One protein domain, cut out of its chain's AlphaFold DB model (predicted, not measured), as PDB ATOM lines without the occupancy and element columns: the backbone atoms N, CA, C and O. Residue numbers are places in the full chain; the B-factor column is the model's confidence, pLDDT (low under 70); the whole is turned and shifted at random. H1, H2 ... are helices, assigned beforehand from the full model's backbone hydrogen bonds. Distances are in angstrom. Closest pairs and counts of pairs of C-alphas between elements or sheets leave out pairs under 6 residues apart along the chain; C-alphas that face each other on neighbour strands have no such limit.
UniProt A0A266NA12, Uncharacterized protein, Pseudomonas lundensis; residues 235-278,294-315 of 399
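AT A GLANCE: This is residues 235 to 278 and 294 to 315 of the 399 residues of an uncharacterized protein of Pseudomonas lundensis (UniProt A0A266NA12). H2 is one side of a loose ring of five short named helices; H1 is near its start, H3 packs on H4 past its end, and H5 folds back toward H1. Residues 258 to 264 stick out. The printed part has 66 residues, class all helix, H1 to H5 in order. It is only just loose, close to compact: radius of gyration of the C-alphas 13.2 A, spans 40 by 27 by 16 A.

HOW THE PARTS SIT: H2, residues 251 to 259, and H5, residues 307 to 314, are each close to H1, residues 235 to 240, but not clearly touching; the closest C-alphas, 251 and 235, and 308 and 239, are 6.5 A apart. H3, residues 267 to 274, touches H4, residues 295 to 302, closest at C-alphas 268 and 302, 4.3 A. Every O i to N i+4 pair in these helices is within hydrogen-bond range.

IN THESE COORDINATES: H2, 12.1 A long, begins at C-alpha 251 (7.620, -38.840, 19.649); H5 ends at C-alpha 314 (19.800, -36.175, 3.002).

THE WHOLE: Residues 279 to 293 are cut out; C-alphas 278 and 294 are 10.7 A apart. Residues 274 to 278 and 294 to 295 have pLDDT under 70.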
ATOM      1  N   GLU A 235      11.289 -33.592  24.149       92.50
ATOM      2  CA  GLU A 235      10.967 -34.270  22.893       92.50
ATOM      3  C   GLU A 235      11.588 -33.567  21.681       92.50
ATOM      4  O   GLU A 235      12.020 -34.231  20.741       92.50
ATOM      5  N   GLU A 236      11.656 -32.236  21.705       91.06
ATOM      6  CA  GLU A 236      12.316 -31.455  20.657       91.06
ATOM      7  C   GLU A 236      13.830 -31.639  20.724       91.06
ATOM      8  O   GLU A 236      14.458 -31.917  19.705       91.06
ATOM      9  N   ALA A 237      14.407 -31.584  21.929       91.56
ATOM     10  CA  ALA A 237      15.830 -31.824  22.124       91.56
ATOM     11  C   ALA A 237      16.244 -33.222  21.626       91.56
ATOM     12  O   ALA A 237      17.218 -33.342  20.889       91.56
ATOM     13  N   LEU A 238      15.481 -34.272  21.949       92.31
ATOM     14  CA  LEU A 238      15.745 -35.641  21.479       92.31
ATOM     15  C   LEU A 238      15.598 -35.802  19.958       92.31
ATOM     16  O   LEU A 238      16.247 -36.667  19.367       92.31
ATOM     17  N   ALA A 239      14.761 -34.984  19.322       91.75
ATOM     18  CA  ALA A 239      14.603 -34.989  17.875       91.75
ATOM     19  C   ALA A 239      15.745 -34.253  17.155       91.75
ATOM     20  O   ALA A 239      16.040 -34.574  16.007       91.75
ATOM     21  N   GLU A 240      16.380 -33.272  17.796       89.19
ATOM     22  CA  GLU A 240      17.486 -32.497  17.215       89.19
ATOM     23  C   GLU A 240      18.857 -33.171  17.373       89.19
ATOM     24  O   GLU A 240      19.750 -32.936  16.558       89.19
ATOM     25  N   GLN A 241      19.051 -33.992  18.409       89.06
ATOM     26  CA  GLN A 241      20.324 -34.680  18.641       89.06
ATOM     27  C   GLN A 241      20.521 -35.875  17.697       89.06
ATOM     28  O   GLN A 241      19.575 -36.586  17.368       89.06
ATOM     29  N   TYR A 242      21.774 -36.127  17.307       88.25
ATOM     30  CA  TYR A 242      22.156 -37.269  16.456       88.25
ATOM     31  C   TYR A 242      22.986 -38.331  17.187       88.25
ATOM     32  O   TYR A 242      23.193 -39.414  16.651       88.25
ATOM     33  N   TYR A 243      23.468 -38.023  18.392       88.19
ATOM     34  CA  TYR A 243      24.168 -38.963  19.259       88.19
ATOM     35  C   TYR A 243      23.424 -39.058  20.598       88.19
ATOM     36  O   TYR A 243      23.082 -38.008  21.159       88.19
ATOM     37  N   PRO A 244      23.191 -40.266  21.144       89.88
ATOM     38  CA  PRO A 244      23.602 -41.596  20.653       89.88
ATOM     39  C   PRO A 244      22.854 -42.051  19.381       89.88
ATOM     40  O   PRO A 244      21.881 -41.413  18.998       89.88
ATOM     41  N   LEU A 245      23.292 -43.139  18.724       85.38
ATOM     42  CA  LEU A 245      22.770 -43.589  17.412       85.38
ATOM     43  C   LEU A 245      21.271 -43.941  17.385       85.38
ATOM     44  O   LEU A 245      20.679 -44.041  16.311       85.38
ATOM     45  N   GLN A 246      20.642 -44.141  18.543       88.00
ATOM     46  CA  GLN A 246      19.190 -44.299  18.648       88.00
ATOM     47  C   GLN A 246      18.433 -42.988  18.366       88.00
ATOM     48  O   GLN A 246      17.224 -43.012  18.132       88.00
ATOM     49  N   LEU A 247      19.127 -41.849  18.397       91.25
ATOM     50  CA  LEU A 247      18.617 -40.532  18.032       91.25
ATOM     51  C   LEU A 247      18.946 -40.232  16.556       91.25
ATOM     52  O   LEU A 247      19.920 -40.760  16.021       91.25
ATOM     53  N   PRO A 248      18.152 -39.402  15.858       93.25
ATOM     54  CA  PRO A 248      17.077 -38.552  16.370       93.25
ATOM     55  C   PRO A 248      15.750 -39.284  16.601       93.25
ATOM     56  O   PRO A 248      15.245 -40.001  15.731       93.25
ATOM     57  N   PHE A 249      15.143 -39.037  17.765       92.62
ATOM     58  CA  PHE A 249      13.860 -39.615  18.168       92.62
ATOM     59  C   PHE A 249      12.747 -38.567  18.120       92.62
ATOM     60  O   PHE A 249      12.813 -37.546  18.797       92.62
ATOM     61  N   SER A 250      11.683 -38.839  17.359       93.69
ATOM     62  CA  SER A 250      10.501 -37.973  17.291       93.69
ATOM     63  C   SER A 250       9.268 -38.703  17.817       93.69
ATOM     64  O   SER A 250       8.741 -39.616  17.176       93.69
ATOM     65  N   LEU A 251       8.784 -38.259  18.980       93.44
ATOM     66  CA  LEU A 251       7.620 -38.840  19.649       93.44
ATOM     67  C   LEU A 251       6.348 -38.726  18.798       93.44
ATOM     68  O   LEU A 251       5.609 -39.699  18.664       93.44
ATOM     69  N   SER A 252       6.114 -37.569  18.177       91.75
ATOM     70  CA  SER A 252       4.943 -37.341  17.322       91.75
ATOM     71  C   SER A 252       4.943 -38.255  16.098       91.75
ATOM     72  O   SER A 252       3.921 -38.854  15.770       91.75
ATOM     73  N   HIS A 253       6.099 -38.433  15.455       91.81
ATOM     74  CA  HIS A 253       6.232 -39.352  14.330       91.81
ATOM     75  C   HIS A 253       5.952 -40.802  14.744       91.81
ATOM     76  O   HIS A 253       5.184 -41.498  14.080       91.81
ATOM     77  N   GLN A 254       6.511 -41.250  15.871       91.94
ATOM     78  CA  GLN A 254       6.261 -42.600  16.371       91.94
ATOM     79  C   GLN A 254       4.791 -42.817  16.748       91.94
ATOM     80  O   GLN A 254       4.237 -43.869  16.443       91.94
ATOM     81  N   GLN A 255       4.130 -41.830  17.354       92.56
ATOM     82  CA  GLN A 255       2.692 -41.896  17.627       92.56
ATOM     83  C   GLN A 255       1.873 -42.031  16.339       92.56
ATOM     84  O   GLN A 255       0.943 -42.837  16.296       92.56
ATOM     85  N   CYS A 256       2.238 -41.303  15.279       90.06
ATOM     86  CA  CYS A 256       1.614 -41.455  13.967       90.06
ATOM     87  C   CYS A 256       1.813 -42.869  13.403       90.06
ATOM     88  O   CYS A 256       0.841 -43.481  12.966       90.06
ATOM     89  N   LEU A 257       3.035 -43.413  13.455       90.00
ATOM     90  CA  LEU A 257       3.319 -44.776  12.993       90.00
ATOM     91  C   LEU A 257       2.536 -45.828  13.784       90.00
ATOM     92  O   LEU A 257       1.944 -46.722  13.189       90.00
ATOM     93  N   LEU A 258       2.483 -45.705  15.112       91.31
ATOM     94  CA  LEU A 258       1.720 -46.617  15.966       91.31
ATOM     95  C   LEU A 258       0.211 -46.510  15.706       91.31
ATOM     96  O   LEU A 258      -0.475 -47.527  15.646       91.31
ATOM     97  N   GLY A 259      -0.314 -45.298  15.500       90.81
ATOM     98  CA  GLY A 259      -1.725 -45.079  15.165       90.81
ATOM     99  C   GLY A 259      -2.128 -45.628  13.789       90.81
ATOM    100  O   GLY A 259      -3.271 -46.073  13.612       90.81
ATOM    101  N   LEU A 260      -1.188 -45.616  12.838       87.50
ATOM    102  CA  LEU A 260      -1.304 -46.192  11.494       87.50
ATOM    103  C   LEU A 260      -0.880 -47.670  11.421       87.50
ATOM    104  O   LEU A 260      -0.963 -48.258  10.351       87.50
ATOM    105  N   GLY A 261      -0.446 -48.282  12.525       85.88
ATOM    106  CA  GLY A 261      -0.066 -49.694  12.561       85.88
ATOM    107  C   GLY A 261      -1.261 -50.655  12.467       85.88
ATOM    108  O   GLY A 261      -2.422 -50.265  12.625       85.88
ATOM    109  N   GLY A 262      -0.962 -51.941  12.253       84.69
ATOM    110  CA  GLY A 262      -1.951 -53.019  12.115       84.69
ATOM    111  C   GLY A 262      -2.411 -53.207  10.667       84.69
ATOM    112  O   GLY A 262      -1.598 -53.141   9.755       84.69
ATOM    113  N   ASP A 263      -3.714 -53.406  10.456       84.62
ATOM    114  CA  ASP A 263      -4.309 -53.631   9.122       84.62
ATOM    115  C   ASP A 263      -4.491 -52.340   8.298       84.62
ATOM    116  O   ASP A 263      -5.182 -52.325   7.276       84.62
ATOM    117  N   LYS A 264      -3.937 -51.218   8.766       87.75
ATOM    118  CA  LYS A 264      -4.070 -49.915   8.114       87.75
ATOM    119  C   LYS A 264      -2.880 -49.677   7.179       87.75
ATOM    120  O   LYS A 264      -1.762 -50.055   7.521       87.75
ATOM    121  N   PRO A 265      -3.098 -49.019   6.029       83.19
ATOM    122  CA  PRO A 265      -2.010 -48.681   5.124       83.19
ATOM    123  C   PRO A 265      -1.043 -47.680   5.765       83.19
ATOM    124  O   PRO A 265      -1.462 -46.723   6.429       83.19
ATOM    125  N   MET A 266       0.253 -47.874   5.521       83.38
ATOM    126  CA  MET A 266       1.289 -46.931   5.946       83.38
ATOM    127  C   MET A 266       1.125 -45.572   5.251       83.38
ATOM    128  O   MET A 266       0.493 -45.453   4.202       83.38
ATOM    129  N   LEU A 267       1.746 -44.523   5.795       82.50
ATOM    130  CA  LEU A 267       1.613 -43.164   5.254       82.50
ATOM    131  C   LEU A 267       2.060 -43.056   3.782       82.50
ATOM    132  O   LEU A 267       1.423 -42.366   2.985       82.50
ATOM    133  N   GLY A 268       3.114 -43.781   3.398       80.56
ATOM    134  CA  GLY A 268       3.548 -43.867   2.004       80.56
ATOM    135  C   GLY A 268       2.587 -44.652   1.101       80.56
ATOM    136  O   GLY A 268       2.377 -44.264  -0.045       80.56
ATOM    137  N   GLU A 269       1.941 -45.701   1.617       80.75
ATOM    138  CA  GLU A 269       0.928 -46.477   0.883       80.75
ATOM    139  C   GLU A 269      -0.359 -45.677   0.687       80.75
ATOM    140  O   GLU A 269      -0.961 -45.731  -0.380       80.75
ATOM    141  N   LEU A 270      -0.754 -44.882   1.683       79.94
ATOM    142  CA  LEU A 270      -1.842 -43.913   1.560       79.94
ATOM    143  C   LEU A 270      -1.536 -42.879   0.477       79.94
ATOM    144  O   LEU A 270      -2.381 -42.622  -0.378       79.94
ATOM    145  N   SER A 271      -0.319 -42.328   0.478       77.62
ATOM    146  CA  SER A 271       0.136 -41.406  -0.570       77.62
ATOM    147  C   SER A 271       0.072 -42.063  -1.956       77.62
ATOM    148  O   SER A 271      -0.407 -41.459  -2.918       77.62
ATOM    149  N   TYR A 272       0.442 -43.343  -2.047       71.38
ATOM    150  CA  TYR A 272       0.326 -44.131  -3.270       71.38
ATOM    151  C   TYR A 272      -1.132 -44.386  -3.687       71.38
ATOM    152  O   TYR A 272      -1.461 -44.209  -4.851       71.38
ATOM    153  N   ALA A 273      -2.022 -44.748  -2.761       71.12
ATOM    154  CA  ALA A 273      -3.431 -45.027  -3.046       71.12
ATOM    155  C   ALA A 273      -4.222 -43.773  -3.455       71.12
ATOM    156  O   ALA A 273      -5.167 -43.858  -4.237       71.12
ATOM    157  N   ILE A 274      -3.835 -42.605  -2.935       69.12
ATOM    158  CA  ILE A 274      -4.397 -41.308  -3.333       69.12
ATOM    159  C   ILE A 274      -3.859 -40.885  -4.715       69.12
ATOM    160  O   ILE A 274      -4.557 -40.204  -5.469       69.12
ATOM    161  N   SER A 275      -2.642 -41.304  -5.076       61.94
ATOM    162  CA  SER A 275      -2.035 -41.039  -6.383       61.94
ATOM    163  C   SER A 275      -2.533 -42.020  -7.452       61.94
ATOM    164  O   SER A 275      -2.176 -43.192  -7.473       61.94
ATOM    165  N   LEU A 276      -3.283 -41.525  -8.440       57.69
ATOM    166  CA  LEU A 276      -3.717 -42.330  -9.594       57.69
ATOM    167  C   LEU A 276      -2.579 -42.654 -10.588       57.69
ATOM    168  O   LEU A 276      -2.810 -43.334 -11.588       57.69
ATOM    169  N   THR A 277      -1.359 -42.165 -10.343       53.34
ATOM    170  CA  THR A 277      -0.196 -42.338 -11.225       53.34
ATOM    171  C   THR A 277       0.957 -43.038 -10.513       53.34
ATOM    172  O   THR A 277       1.375 -42.632  -9.428       53.34
ATOM    173  N   LEU A 278       1.505 -44.070 -11.158       52.69
ATOM    174  CA  LEU A 278       2.712 -44.771 -10.725       52.69
ATOM    175  C   LEU A 278       3.947 -43.839 -10.789       52.69
ATOM    176  O   LEU A 278       4.124 -43.165 -11.806       52.69
ATOM    177  N   GLU A 294       6.364 -34.987  -5.601       65.50
ATOM    178  CA  GLU A 294       7.043 -35.909  -6.505       65.50
ATOM    179  C   GLU A 294       7.011 -37.345  -5.960       65.50
ATOM    180  O   GLU A 294       6.841 -37.594  -4.765       65.50
ATOM    181  N   SER A 295       7.209 -38.332  -6.833       67.06
ATOM    182  CA  SER A 295       7.115 -39.742  -6.458       67.06
ATOM    183  C   SER A 295       8.140 -40.196  -5.415       67.06
ATOM    184  O   SER A 295       7.930 -41.211  -4.751       67.06
ATOM    185  N   TYR A 296       9.237 -39.449  -5.261       73.44
ATOM    186  CA  TYR A 296      10.238 -39.697  -4.227       73.44
ATOM    187  C   TYR A 296       9.673 -39.440  -2.817       73.44
ATOM    188  O   TYR A 296      10.120 -40.064  -1.859       73.44
ATOM    189  N   GLU A 297       8.668 -38.572  -2.661       75.75
ATOM    190  CA  GLU A 297       8.085 -38.257  -1.351       75.75
ATOM    191  C   GLU A 297       7.261 -39.423  -0.810       75.75
ATOM    192  O   GLU A 297       7.399 -39.784   0.355       75.75
ATOM    193  N   ALA A 298       6.497 -40.103  -1.667       76.31
ATOM    194  CA  ALA A 298       5.813 -41.338  -1.289       76.31
ATOM    195  C   ALA A 298       6.812 -42.423  -0.842       76.31
ATOM    196  O   ALA A 298       6.594 -43.084   0.170       76.31
ATOM    197  N   GLN A 299       7.943 -42.562  -1.544       78.69
ATOM    198  CA  GLN A 299       9.009 -43.499  -1.167       78.69
ATOM    199  C   GLN A 299       9.669 -43.126   0.169       78.69
ATOM    200  O   GLN A 299       9.912 -44.004   0.994       78.69
ATOM    201  N   ARG A 300       9.897 -41.831   0.429       82.94
ATOM    202  CA  ARG A 300      10.391 -41.348   1.730       82.94
ATOM    203  C   ARG A 300       9.433 -41.697   2.868       82.94
ATOM    204  O   ARG A 300       9.879 -42.112   3.931       82.94
ATOM    205  N   LEU A 301       8.127 -41.565   2.639       84.19
ATOM    206  CA  LEU A 301       7.098 -41.910   3.625       84.19
ATOM    207  C   LEU A 301       6.955 -43.430   3.827       84.19
ATOM    208  O   LEU A 301       6.592 -43.856   4.921       84.19
ATOM    209  N   LEU A 302       7.268 -44.249   2.814       84.38
ATOM    210  CA  LEU A 302       7.335 -45.715   2.938       84.38
ATOM    211  C   LEU A 302       8.527 -46.188   3.776       84.38
ATOM    212  O   LEU A 302       8.445 -47.242   4.398       84.38
ATOM    213  N   ALA A 303       9.616 -45.419   3.825       85.06
ATOM    214  CA  ALA A 303      10.791 -45.772   4.620       85.06
ATOM    215  C   ALA A 303      10.533 -45.732   6.142       85.06
ATOM    216  O   ALA A 303      11.384 -46.183   6.903       85.06
ATOM    217  N   ALA A 304       9.390 -45.187   6.587       85.12
ATOM    218  CA  ALA A 304       9.008 -45.045   7.997       85.12
ATOM    219  C   ALA A 304      10.072 -44.343   8.872       85.12
ATOM    220  O   ALA A 304      10.123 -44.538  10.085       85.12
ATOM    221  N   LEU A 305      10.907 -43.501   8.255       89.75
ATOM    222  CA  LEU A 305      11.933 -42.704   8.924       89.75
ATOM    223  C   LEU A 305      11.358 -41.364   9.378       89.75
ATOM    224  O   LEU A 305      10.597 -40.735   8.636       89.75
ATOM    225  N   SER A 306      11.773 -40.890  10.554       91.00
ATOM    226  CA  SER A 306      11.361 -39.575  11.055       91.00
ATOM    227  C   SER A 306      11.870 -38.445  10.146       91.00
ATOM    228  O   SER A 306      12.889 -38.608   9.466       91.00
ATOM    229  N   PRO A 307      11.221 -37.267  10.124       89.25
ATOM    230  CA  PRO A 307      11.702 -36.128   9.341       89.25
ATOM    231  C   PRO A 307      13.157 -35.752   9.656       89.25
ATOM    232  O   PRO A 307      13.914 -35.403   8.754       89.25
ATOM    233  N   GLN A 308      13.560 -35.874  10.923       90.00
ATOM    234  CA  GLN A 308      14.918 -35.590  11.380       90.00
ATOM    235  C   GLN A 308      15.911 -36.666  10.918       90.00
ATOM    236  O   GLN A 308      16.996 -36.328  10.455       90.00
ATOM    237  N   GLN A 309      15.525 -37.948  10.938       90.50
ATOM    238  CA  GLN A 309      16.333 -39.036  10.366       90.50
ATOM    239  C   GLN A 309      16.503 -38.872   8.853       90.50
ATOM    240  O   GLN A 309      17.600 -39.033   8.323       90.50
ATOM    241  N   GLN A 310      15.430 -38.503   8.147       90.00
ATOM    242  CA  GLN A 310      15.503 -38.201   6.720       90.00
ATOM    243  C   GLN A 310      16.447 -37.026   6.471       90.00
ATOM    244  O   GLN A 310      17.313 -37.135   5.611       90.00
ATOM    245  N   SER A 311      16.333 -35.952   7.261       88.56
ATOM    246  CA  SER A 311      17.235 -34.802   7.184       88.56
ATOM    247  C   SER A 311      18.693 -35.206   7.386       88.56
ATOM    248  O   SER A 311      19.543 -34.687   6.674       88.56
ATOM    249  N   LEU A 312      18.984 -36.128   8.309       87.12
ATOM    250  CA  LEU A 312      20.335 -36.630   8.564       87.12
ATOM    251  C   LEU A 312      20.907 -37.382   7.355       87.12
ATOM    252  O   LEU A 312      22.058 -37.163   6.995       87.12
ATOM    253  N   ILE A 313      20.105 -38.225   6.699       86.06
ATOM    254  CA  ILE A 313      20.539 -38.996   5.521       86.06
ATOM    255  C   ILE A 313      20.672 -38.096   4.286       86.06
ATOM    256  O   ILE A 313      21.569 -38.291   3.470       86.06
ATOM    257  N   THR A 314      19.776 -37.118   4.132       84.38
ATOM    258  CA  THR A 314      19.800 -36.175   3.002       84.38
ATOM    259  C   THR A 314      20.765 -35.017   3.204       84.38
ATOM    260  O   THR A 314      21.009 -34.271   2.258       84.38
ATOM    261  N   ALA A 315      21.268 -34.815   4.423       80.31
ATOM    262  CA  ALA A 315      22.219 -33.758   4.691       80.31
ATOM    263  C   ALA A 315      23.457 -33.991   3.824       80.31
ATOM    264  O   ALA A 315      24.074 -35.056   3.860       80.31
TER     265      ALA A 315